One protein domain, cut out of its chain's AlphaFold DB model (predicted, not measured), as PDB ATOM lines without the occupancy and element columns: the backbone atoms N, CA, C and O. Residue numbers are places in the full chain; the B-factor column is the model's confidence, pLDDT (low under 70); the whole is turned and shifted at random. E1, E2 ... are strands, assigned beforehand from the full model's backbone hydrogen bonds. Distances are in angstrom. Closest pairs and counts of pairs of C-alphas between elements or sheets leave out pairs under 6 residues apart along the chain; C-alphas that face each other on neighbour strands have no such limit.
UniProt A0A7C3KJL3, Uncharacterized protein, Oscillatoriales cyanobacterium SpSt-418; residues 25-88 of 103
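This is residues 25 to 88 of the 103 residues of an uncharacterized protein of Oscillatoriales cyanobacterium SpSt-418 (UniProt A0A7C3KJL3). One seven-stranded sheet is curled like part of a barrel and bent back on itself, with E1, E2, E3 and E4 making one leaf, E6 and E7 the other, and the long strand E5 the hinge between them. The barrel is not closed, for the edge strands E1 and E7 are apart, and residues 25 to 31 fold back at the beginning of E1, where residues 25 to 26 pair with residues 32 to 33. The printed part has 64 residues with seven named strands and no named helix, in the chain order E1 to E7, which is also the order across the sheet, antiparallel throughout. The class is all strand, and the whole is compact, with a radius of gyration of the C-alphas of 10.6 A and spans of 28 by 27 by 22 A.

The longest strand, E5, holds residues 65 to 72 and measures 22.5 A from first to last C-alpha. On one side of it along the chain come E1, residues 32 to 37, 16.3 A, beginning at C-alpha 32 at (-29.046, -10.841, -112.634); E2, residues 41 to 45; E3, residues 50 to 54; and E4, residues 58 to 61, 10.7 A. After it come E6, residues 75 to 80, 16.3 A, and E7, residues 83 to 87, ending at C-alpha 87 at (-28.392, -15.420, -121.349). E2 measures 13.1 A, and E3 and E7 13.2 A each.

The sheet is a meander, each strand the antiparallel neighbour of the one before, and it is twisted. At the hinge, E4 and E5 form a hairpin with 128 degrees between their directions, and N 59 and O 67 are 2.8 A apart, within hydrogen-bond range. E5 and E6 stand at 162 degrees, with N 70 and O 77 at 3.0 A. E6 and E7 stand at 169 degrees, with N 78 and O 85 at 2.9 A. In the other leaf, E3 and E4 stand at 167 degrees, with N 52 and O 60 at 2.8 A; E2 and E3 at 166 degrees, with N 44 and O 51 at 2.8 A; and E1 and E2 at 152 degrees, with N 36 and O 43 at 2.9 A. It is a folded sheet, one sheet bent back into two leaves that face each other: E1, E2, E3 and E4 face E6 and E7, with 16 pairs of C-alphas within 11 A. The closest C-alphas of E4 and E6 are those of Ala 59 and Leu 80, 7.0 A apart.

The C-alphas farthest apart are those of Asn 29 and Gln 39, 29.3 A. The printed part has no cut, and the six links between strands are tight. The mean pLDDT of the printed part is 95.4, and no printed residue is under 70.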
ATOM      1  N   LEU A  25     -25.660 -15.333-113.745       94.62
ATOM      2  CA  LEU A  25     -26.105 -15.141-115.123       94.62
ATOM      3  C   LEU A  25     -26.881 -13.828-115.262       94.62
ATOM      4  O   LEU A  25     -27.567 -13.404-114.333       94.62
ATOM      5  N   VAL A  26     -26.790 -13.181-116.418       96.75
ATOM      6  CA  VAL A  26     -27.469 -11.917-116.728       96.75
ATOM      7  C   VAL A  26     -28.290 -12.081-118.001       96.75
ATOM      8  O   VAL A  26     -27.744 -12.445-119.040       96.75
ATOM      9  N   ASP A  27     -29.601 -11.854-117.931       96.88
ATOM     10  CA  ASP A  27     -30.458 -11.967-119.116       96.88
ATOM     11  C   ASP A  27     -30.331 -10.748-120.048       96.88
ATOM     12  O   ASP A  27     -29.732  -9.728-119.699       96.88
ATOM     13  N   GLY A  28     -30.926 -10.830-121.243       94.75
ATOM     14  CA  GLY A  28     -30.929  -9.728-122.219       94.75
ATOM     15  C   GLY A  28     -31.578  -8.418-121.739       94.75
ATOM     16  O   GLY A  28     -31.380  -7.384-122.366       94.75
ATOM     17  N   ASN A  29     -32.315  -8.432-120.621       95.69
ATOM     18  CA  ASN A  29     -32.886  -7.237-119.988       95.69
ATOM     19  C   ASN A  29     -32.029  -6.727-118.811       95.69
ATOM     20  O   ASN A  29     -32.474  -5.867-118.050       95.69
ATOM     21  N   GLY A  30     -30.835  -7.289-118.605       96.06
ATOM     22  CA  GLY A  30     -29.933  -6.934-117.511       96.06
ATOM     23  C   GLY A  30     -30.318  -7.524-116.150       96.06
ATOM     24  O   GLY A  30     -29.747  -7.131-115.129       96.06
ATOM     25  N   VAL A  31     -31.276  -8.457-116.082       96.62
ATOM     26  CA  VAL A  31     -31.660  -9.087-114.811       96.62
ATOM     27  C   VAL A  31     -30.595 -10.102-114.416       96.62
ATOM     28  O   VAL A  31     -30.302 -11.031-115.164       96.62
ATOM     29  N   LYS A  32     -30.044  -9.937-113.212       97.00
ATOM     30  CA  LYS A  32     -29.046 -10.841-112.634       97.00
ATOM     31  C   LYS A  32     -29.714 -12.005-111.903       97.00
ATOM     32  O   LYS A  32     -30.634 -11.791-111.109       97.00
ATOM     33  N   TYR A  33     -29.201 -13.207-112.125       97.12
ATOM     34  CA  TYR A  33     -29.628 -14.445-111.492       97.12
ATOM     35  C   TYR A  33     -28.436 -15.107-110.815       97.12
ATOM     36  O   TYR A  33     -27.456 -15.455-111.471       97.12
ATOM     37  N   THR A  34     -28.528 -15.314-109.508       95.81
ATOM     38  CA  THR A  34     -27.566 -16.139-108.777       95.81
ATOM     39  C   THR A  34     -27.821 -17.603-109.107       95.81
ATOM     40  O   THR A  34     -28.973 -18.047-109.084       95.81
ATOM     41  N   THR A  35     -26.759 -18.346-109.413       93.69
ATOM     42  CA  THR A  35     -26.830 -19.786-109.678       93.69
ATOM     43  C   THR A  35     -26.580 -20.581-108.398       93.69
ATOM     44  O   THR A  35     -25.766 -20.214-107.551       93.69
ATOM     45  N   THR A  36     -27.289 -21.692-108.230       93.44
ATOM     46  CA  THR A  36     -27.018 -22.676-107.176       93.44
ATOM     47  C   THR A  36     -27.197 -24.069-107.753       93.44
ATOM     48  O   THR A  36     -28.281 -24.409-108.221       93.44
ATOM     49  N   LYS A  37     -26.134 -24.874-107.739       91.06
ATOM     50  CA  LYS A  37     -26.121 -26.229-108.295       91.06
ATOM     51  C   LYS A  37     -26.319 -27.266-107.193       91.06
ATOM     52  O   LYS A  37     -25.770 -27.125-106.105       91.06
ATOM     53  N   ASN A  38     -27.081 -28.315-107.483       86.75
ATOM     54  CA  ASN A  38     -27.209 -29.495-106.629       86.75
ATOM     55  C   ASN A  38     -27.226 -30.779-107.481       86.75
ATOM     56  O   ASN A  38     -27.003 -30.745-108.693       86.75
ATOM     57  N   GLN A  39     -27.483 -31.929-106.854       88.31
ATOM     58  CA  GLN A  39     -27.500 -33.225-107.541       88.31
ATOM     59  C   GLN A  39     -28.545 -33.331-108.670       88.31
ATOM     60  O   GLN A  39     -28.324 -34.079-109.625       88.31
ATOM     61  N   HIS A  40     -29.639 -32.567-108.594       87.31
ATOM     62  CA  HIS A  40     -30.758 -32.608-109.540       87.31
ATOM     63  C   HIS A  40     -30.591 -31.632-110.708       87.31
ATOM     64  O   HIS A  40     -31.080 -31.897-111.805       87.31
ATOM     65  N   GLY A  41     -29.899 -30.513-110.497       92.81
ATOM     66  CA  GLY A  41     -29.870 -29.452-111.491       92.81
ATOM     67  C   GLY A  41     -29.240 -28.156-111.006       92.81
ATOM     68  O   GLY A  41     -28.455 -28.137-110.052       92.81
ATOM     69  N   VAL A  42     -29.622 -27.061-111.658       94.94
ATOM     70  CA  VAL A  42     -29.238 -25.698-111.283       94.94
ATOM     71  C   VAL A  42     -30.481 -24.854-111.042       94.94
ATOM     72  O   VAL A  42     -31.441 -24.894-111.804       94.94
ATOM     73  N   VAL A  43     -30.450 -24.056-109.982       96.75
ATOM     74  CA  VAL A  43     -31.452 -23.033-109.693       96.75
ATOM     75  C   VAL A  43     -30.884 -21.669-110.058       96.75
ATOM     76  O   VAL A  43     -29.816 -21.296-109.573       96.75
ATOM     77  N   LEU A  44     -31.608 -20.917-110.882       97.00
ATOM     78  CA  LEU A  44     -31.358 -19.513-111.184       97.00
ATOM     79  C   LEU A  44     -32.351 -18.665-110.394       97.00
ATOM     80  O   LEU A  44     -33.564 -18.784-110.582       97.00
ATOM     81  N   LYS A  45     -31.858 -17.791-109.516       97.50
ATOM     82  CA  LYS A  45     -32.714 -16.953-108.669       97.50
ATOM     83  C   LYS A  45     -32.411 -15.476-108.863       97.50
ATOM     84  O   LYS A  45     -31.282 -15.037-108.672       97.50
ATOM     85  N   SER A  46     -33.441 -14.705-109.194       96.75
ATOM     86  CA  SER A  46     -33.419 -13.241-109.192       96.75
ATOM     87  C   SER A  46     -34.507 -12.697-108.262       96.75
ATOM     88  O   SER A  46     -35.260 -13.451-107.646       96.75
ATOM     89  N   ARG A  47     -34.635 -11.367-108.179       94.88
ATOM     90  CA  ARG A  47     -35.780 -10.737-107.496       94.88
ATOM     91  C   ARG A  47     -37.111 -10.959-108.226       94.88
ATOM     92  O   ARG A  47     -38.156 -10.800-107.612       94.88
ATOM     93  N   LYS A  48     -37.078 -11.270-109.529       94.62
ATOM     94  CA  LYS A  48     -38.275 -11.378-110.381       94.62
ATOM     95  C   LYS A  48     -38.755 -12.817-110.563       94.62
ATOM     96  O   LYS A  48     -39.944 -13.025-110.782       94.62
ATOM     97  N   ALA A  49     -37.848 -13.791-110.517       96.94
ATOM     98  CA  ALA A  49     -38.180 -15.180-110.801       96.94
ATOM     99  C   ALA A  49     -37.195 -16.168-110.175       96.94
ATOM    100  O   ALA A  49     -36.019 -15.857-109.968       96.94
ATOM    101  N   THR A  50     -37.697 -17.384-109.967       98.19
ATOM    102  CA  THR A  50     -36.887 -18.577-109.728       98.19
ATOM    103  C   THR A  50     -37.076 -19.511-110.914       98.19
ATOM    104  O   THR A  50     -38.210 -19.758-111.330       98.19
ATOM    105  N   ILE A  51     -35.974 -20.014-111.460       98.38
ATOM    106  CA  ILE A  51     -35.954 -20.936-112.594       98.38
ATOM    107  C   ILE A  51     -35.145 -22.158-112.172       98.38
ATOM    108  O   ILE A  51     -34.022 -22.031-111.692       98.38
ATOM    109  N   TYR A  52     -35.725 -23.332-112.333       97.69
ATOM    110  CA  TYR A  52     -35.107 -24.623-112.088       97.69
ATOM    111  C   TYR A  52     -34.740 -25.225-113.438       97.69
ATOM    112  O   TYR A  52     -35.600 -25.307-114.311       97.69
ATOM    113  N   LEU A  53     -33.482 -25.615-113.600       96.62
ATOM    114  CA  LEU A  53     -32.951 -26.269-114.789       96.62
ATOM    115  C   LEU A  53     -32.545 -27.690-114.412       96.62
ATOM    116  O   LEU A  53     -31.666 -27.872-113.564       96.62
ATOM    117  N   GLY A  54     -33.192 -28.686-115.006       94.94
ATOM    118  CA  GLY A  54     -32.902 -30.096-114.785       94.94
ATOM    119  C   GLY A  54     -31.815 -30.615-115.722       94.94
ATOM    120  O   GLY A  54     -31.611 -30.109-116.825       94.94
ATOM    121  N   LYS A  55     -31.104 -31.664-115.294       92.06
ATOM    122  CA  LYS A  55     -30.112 -32.360-116.138       92.06
ATOM    123  C   LYS A  55     -30.728 -33.040-117.371       92.06
ATOM    124  O   LYS A  55     -29.981 -33.424-118.261       92.06
ATOM    125  N   GLY A  56     -32.053 -33.212-117.401       92.44
ATOM    126  CA  GLY A  56     -32.810 -33.794-118.511       92.44
ATOM    127  C   GLY A  56     -33.313 -32.766-119.526       92.44
ATOM    128  O   GLY A  56     -34.244 -33.065-120.264       92.44
ATOM    129  N   CYS A  57     -32.734 -31.560-119.548       94.12
ATOM    130  CA  CYS A  57     -33.121 -30.458-120.440       94.12
ATOM    131  C   CYS A  57     -34.514 -29.879-120.178       94.12
ATOM    132  O   CYS A  57     -35.010 -29.051-120.940       94.12
ATOM    133  N   ASP A  58     -35.121 -30.258-119.058       96.00
ATOM    134  CA  ASP A  58     -36.358 -29.704-118.542       96.00
ATOM    135  C   ASP A  58     -36.102 -28.417-117.751       96.00
ATOM    136  O   ASP A  58     -35.086 -28.253-117.068       96.00
ATOM    137  N   ALA A  59     -37.047 -27.488-117.840       97.81
ATOM    138  CA  ALA A  59     -37.042 -26.258-117.075       97.81
ATOM    139  C   ALA A  59     -38.393 -26.026-116.395       97.81
ATOM    140  O   ALA A  59     -39.459 -26.395-116.895       97.81
ATOM    141  N   TYR A  60     -38.359 -25.368-115.241       98.44
ATOM    142  CA  TYR A  60     -39.560 -24.961-114.527       98.44
ATOM    143  C   TYR A  60     -39.373 -23.620-113.829       98.44
ATOM    144  O   TYR A  60     -38.324 -23.328-113.265       98.44
ATOM    145  N   SER A  61     -40.425 -22.814-113.803       98.44
ATOM    146  CA  SER A  61     -40.509 -21.606-112.998       98.44
ATOM    147  C   SER A  61     -41.914 -21.477-112.410       98.44
ATOM    148  O   SER A  61     -42.885 -21.529-113.166       98.44
ATOM    149  N   PRO A  62     -42.066 -21.225-111.096       98.19
ATOM    150  CA  PRO A  62     -43.368 -20.908-110.508       98.19
ATOM    151  C   PRO A  62     -44.055 -19.710-111.180       98.19
ATOM    152  O   PRO A  62     -45.279 -19.639-111.233       98.19
ATOM    153  N   GLN A  63     -43.270 -18.771-111.713       98.06
ATOM    154  CA  GLN A  63     -43.770 -17.569-112.374       98.06
ATOM    155  C   GLN A  63     -44.163 -17.822-113.838       98.06
ATOM    156  O   GLN A  63     -45.140 -17.247-114.320       98.06
ATOM    157  N   TYR A  64     -43.410 -18.668-114.553       98.31
ATOM    158  CA  TYR A  64     -43.511 -18.784-116.018       98.31
ATOM    159  C   TYR A  64     -43.940 -20.162-116.540       98.31
ATOM    160  O   TYR A  64     -44.207 -20.298-117.732       98.31
ATOM    161  N   GLY A  65     -44.097 -21.154-115.662       98.25
ATOM    162  CA  GLY A  65     -44.540 -22.504-116.006       98.25
ATOM    163  C   GLY A  65     -43.395 -23.472-116.301       98.25
ATOM    164  O   GLY A  65     -42.254 -23.245-115.905       98.25
ATOM    165  N   LYS A  66     -43.730 -24.591-116.948       98.50
ATOM    166  CA  LYS A  66     -42.775 -25.611-117.405       98.50
ATOM    167  C   LYS A  66     -42.166 -25.211-118.749       98.50
ATOM    168  O   LYS A  66     -42.673 -24.300-119.402       98.50
ATOM    169  N   GLY A  67     -41.111 -25.907-119.143       98.12
ATOM    170  CA  GLY A  67     -40.453 -25.702-120.419       98.12
ATOM    171  C   GLY A  67     -39.162 -26.495-120.546       98.12
ATOM    172  O   GLY A  67     -38.995 -27.524-119.887       98.12
ATOM    173  N   THR A  68     -38.254 -25.993-121.368       97.38
ATOM    174  CA  THR A  68     -36.952 -26.597-121.656       97.38
ATOM    175  C   THR A  68     -35.837 -25.567-121.539       97.38
ATOM    176  O   THR A  68     -36.066 -24.355-121.470       97.38
ATOM    177  N   TRP A  69     -34.603 -26.050-121.478       96.94
ATOM    178  CA  TRP A  69     -33.434 -25.194-121.602       96.94
ATOM    179  C   TRP A  69     -32.355 -25.872-122.429       96.94
ATOM    180  O   TRP A  69     -32.277 -27.098-122.498       96.94
ATOM    181  N   GLY A  70     -31.480 -25.050-122.990       95.12
ATOM    182  CA  GLY A  70     -30.286 -25.523-123.659       95.12
ATOM    183  C   GLY A  70     -29.190 -24.476-123.695       95.12
ATOM    184  O   GLY A  70     -29.363 -23.323-123.283       95.12
ATOM    185  N   TRP A  71     -28.039 -24.909-124.185       93.81
ATOM    186  CA  TRP A  71     -26.879 -24.078-124.427       93.81
ATOM    187  C   TRP A  71     -26.327 -24.337-125.828       93.81
ATOM    188  O   TRP A  71     -26.077 -25.480-126.204       93.81
ATOM    189  N   ALA A  72     -26.087 -23.269-126.585       88.00
ATOM    190  CA  ALA A  72     -25.410 -23.331-127.876       88.00
ATOM    191  C   ALA A  72     -24.642 -22.039-128.143       88.00
ATOM    192  O   ALA A  72     -25.046 -20.961-127.707       88.00
ATOM    193  N   ASN A  73     -23.529 -22.148-128.878       86.88
ATOM    194  CA  ASN A  73     -22.734 -21.014-129.365       86.88
ATOM    195  C   ASN A  73     -22.409 -19.963-128.282       86.88
ATOM    196  O   ASN A  73     -22.404 -18.760-128.543       86.88
ATOM    197  N   GLY A  74     -22.155 -20.417-127.049       87.69
ATOM    198  CA  GLY A  74     -21.835 -19.537-125.931       87.69
ATOM    199  C   GLY A  74     -23.037 -18.815-125.327       87.69
ATOM    200  O   GLY A  74     -22.850 -17.755-124.754       87.69
ATOM    201  N   GLY A  75     -24.262 -19.315-125.449       92.69
ATOM    202  CA  GLY A  75     -25.427 -18.733-124.784       92.69
ATOM    203  C   GLY A  75     -26.352 -19.791-124.208       92.69
ATOM    204  O   GLY A  75     -26.450 -20.889-124.745       92.69
ATOM    205  N   VAL A  76     -27.043 -19.439-123.124       95.12
ATOM    206  CA  VAL A  76     -28.106 -20.261-122.529       95.12
ATOM    207  C   VAL A  76     -29.450 -19.697-122.970       95.12
ATOM    208  O   VAL A  76     -29.670 -18.486-122.877       95.12
ATOM    209  N   LEU A  77     -30.365 -20.559-123.394       96.75
ATOM    210  CA  LEU A  77     -31.755 -20.197-123.641       96.75
ATOM    211  C   LEU A  77     -32.651 -21.062-122.761       96.75
ATOM    212  O   LEU A  77     -32.455 -22.271-122.655       96.75
ATOM    213  N   VAL A  78     -33.615 -20.424-122.108       97.62
ATOM    214  CA  VAL A  78     -34.645 -21.090-121.314       97.62
ATOM    215  C   VAL A  78     -35.993 -20.714-121.905       97.62
ATOM    216  O   VAL A  78     -36.369 -19.540-121.894       97.62
ATOM    217  N   GLU A  79     -36.716 -21.701-122.411       98.06
ATOM    218  CA  GLU A  79     -38.020 -21.534-123.043       98.06
ATOM    219  C   GLU A  79     -39.087 -22.082-122.108       98.06
ATOM    220  O   GLU A  79     -39.212 -23.288-121.936       98.06
ATOM    221  N   LEU A  80     -39.839 -21.196-121.459       98.38
ATOM    222  CA  LEU A  80     -40.930 -21.540-120.546       98.38
ATOM    223  C   LEU A  80     -42.255 -21.152-121.200       98.38
ATOM    224  O   LEU A  80     -42.310 -20.184-121.958       98.38
ATOM    225  N   ASN A  81     -43.348 -21.824-120.834       96.88
ATOM    226  CA  ASN A  81     -44.682 -21.614-121.422       96.88
ATOM    227  C   ASN A  81     -45.105 -20.141-121.569       96.88
ATOM    228  O   ASN A  81     -45.815 -19.794-122.508       96.88
ATOM    229  N   LYS A  82     -44.730 -19.279-120.615       97.50
ATOM    230  CA  LYS A  82     -45.106 -17.854-120.611       97.50
ATOM    231  C   LYS A  82     -43.963 -16.910-120.970       97.50
ATOM    232  O   LYS A  82     -44.188 -15.702-121.034       97.50
ATOM    233  N   ARG A  83     -42.728 -17.408-121.082       97.00
ATOM    234  CA  ARG A  83     -41.555 -16.548-121.235       97.00
ATOM    235  C   ARG A  83     -40.339 -17.302-121.753       97.00
ATOM    236  O   ARG A  83     -39.936 -18.298-121.164       97.00
ATOM    237  N   THR A  84     -39.666 -16.703-122.726       97.81
ATOM    238  CA  THR A  84     -38.310 -17.086-123.126       97.81
ATOM    239  C   THR A  84     -37.292 -16.147-122.486       97.81
ATOM    240  O   THR A  84     -37.486 -14.927-122.447       97.81
ATOM    241  N   ILE A  85     -36.218 -16.709-121.936       97.81
ATOM    242  CA  ILE A  85     -35.155 -15.972-121.251       97.81
ATOM    243  C   ILE A  85     -33.818 -16.405-121.842       97.81
ATOM    244  O   ILE A  85     -33.419 -17.560-121.720       97.81
ATOM    245  N   GLY A  86     -33.134 -15.460-122.485       97.00
ATOM    246  CA  GLY A  86     -31.807 -15.667-123.057       97.00
ATOM    247  C   GLY A  86     -30.711 -15.060-122.188       97.00
ATOM    248  O   GLY A  86     -30.817 -13.907-121.761       97.00
ATOM    249  N   PHE A  87     -29.639 -15.823-121.993       96.00
ATOM    250  CA  PHE A  87     -28.392 -15.420-121.349       96.00
ATOM    251  C   PHE A  87     -27.274 -15.501-122.390       96.00
ATOM    252  O   PHE A  87     -26.564 -16.501-122.512       96.00
ATOM    253  N   ALA A  88     -27.171 -14.461-123.218       94.00
ATOM    254  CA  ALA A  88     -26.218 -14.430-124.323       94.00
ATOM    255  C   ALA A  88     -24.769 -14.334-123.818       94.00
ATOM    256  O   ALA A  88     -24.503 -13.647-122.827       94.00
TER     257      ALA A  88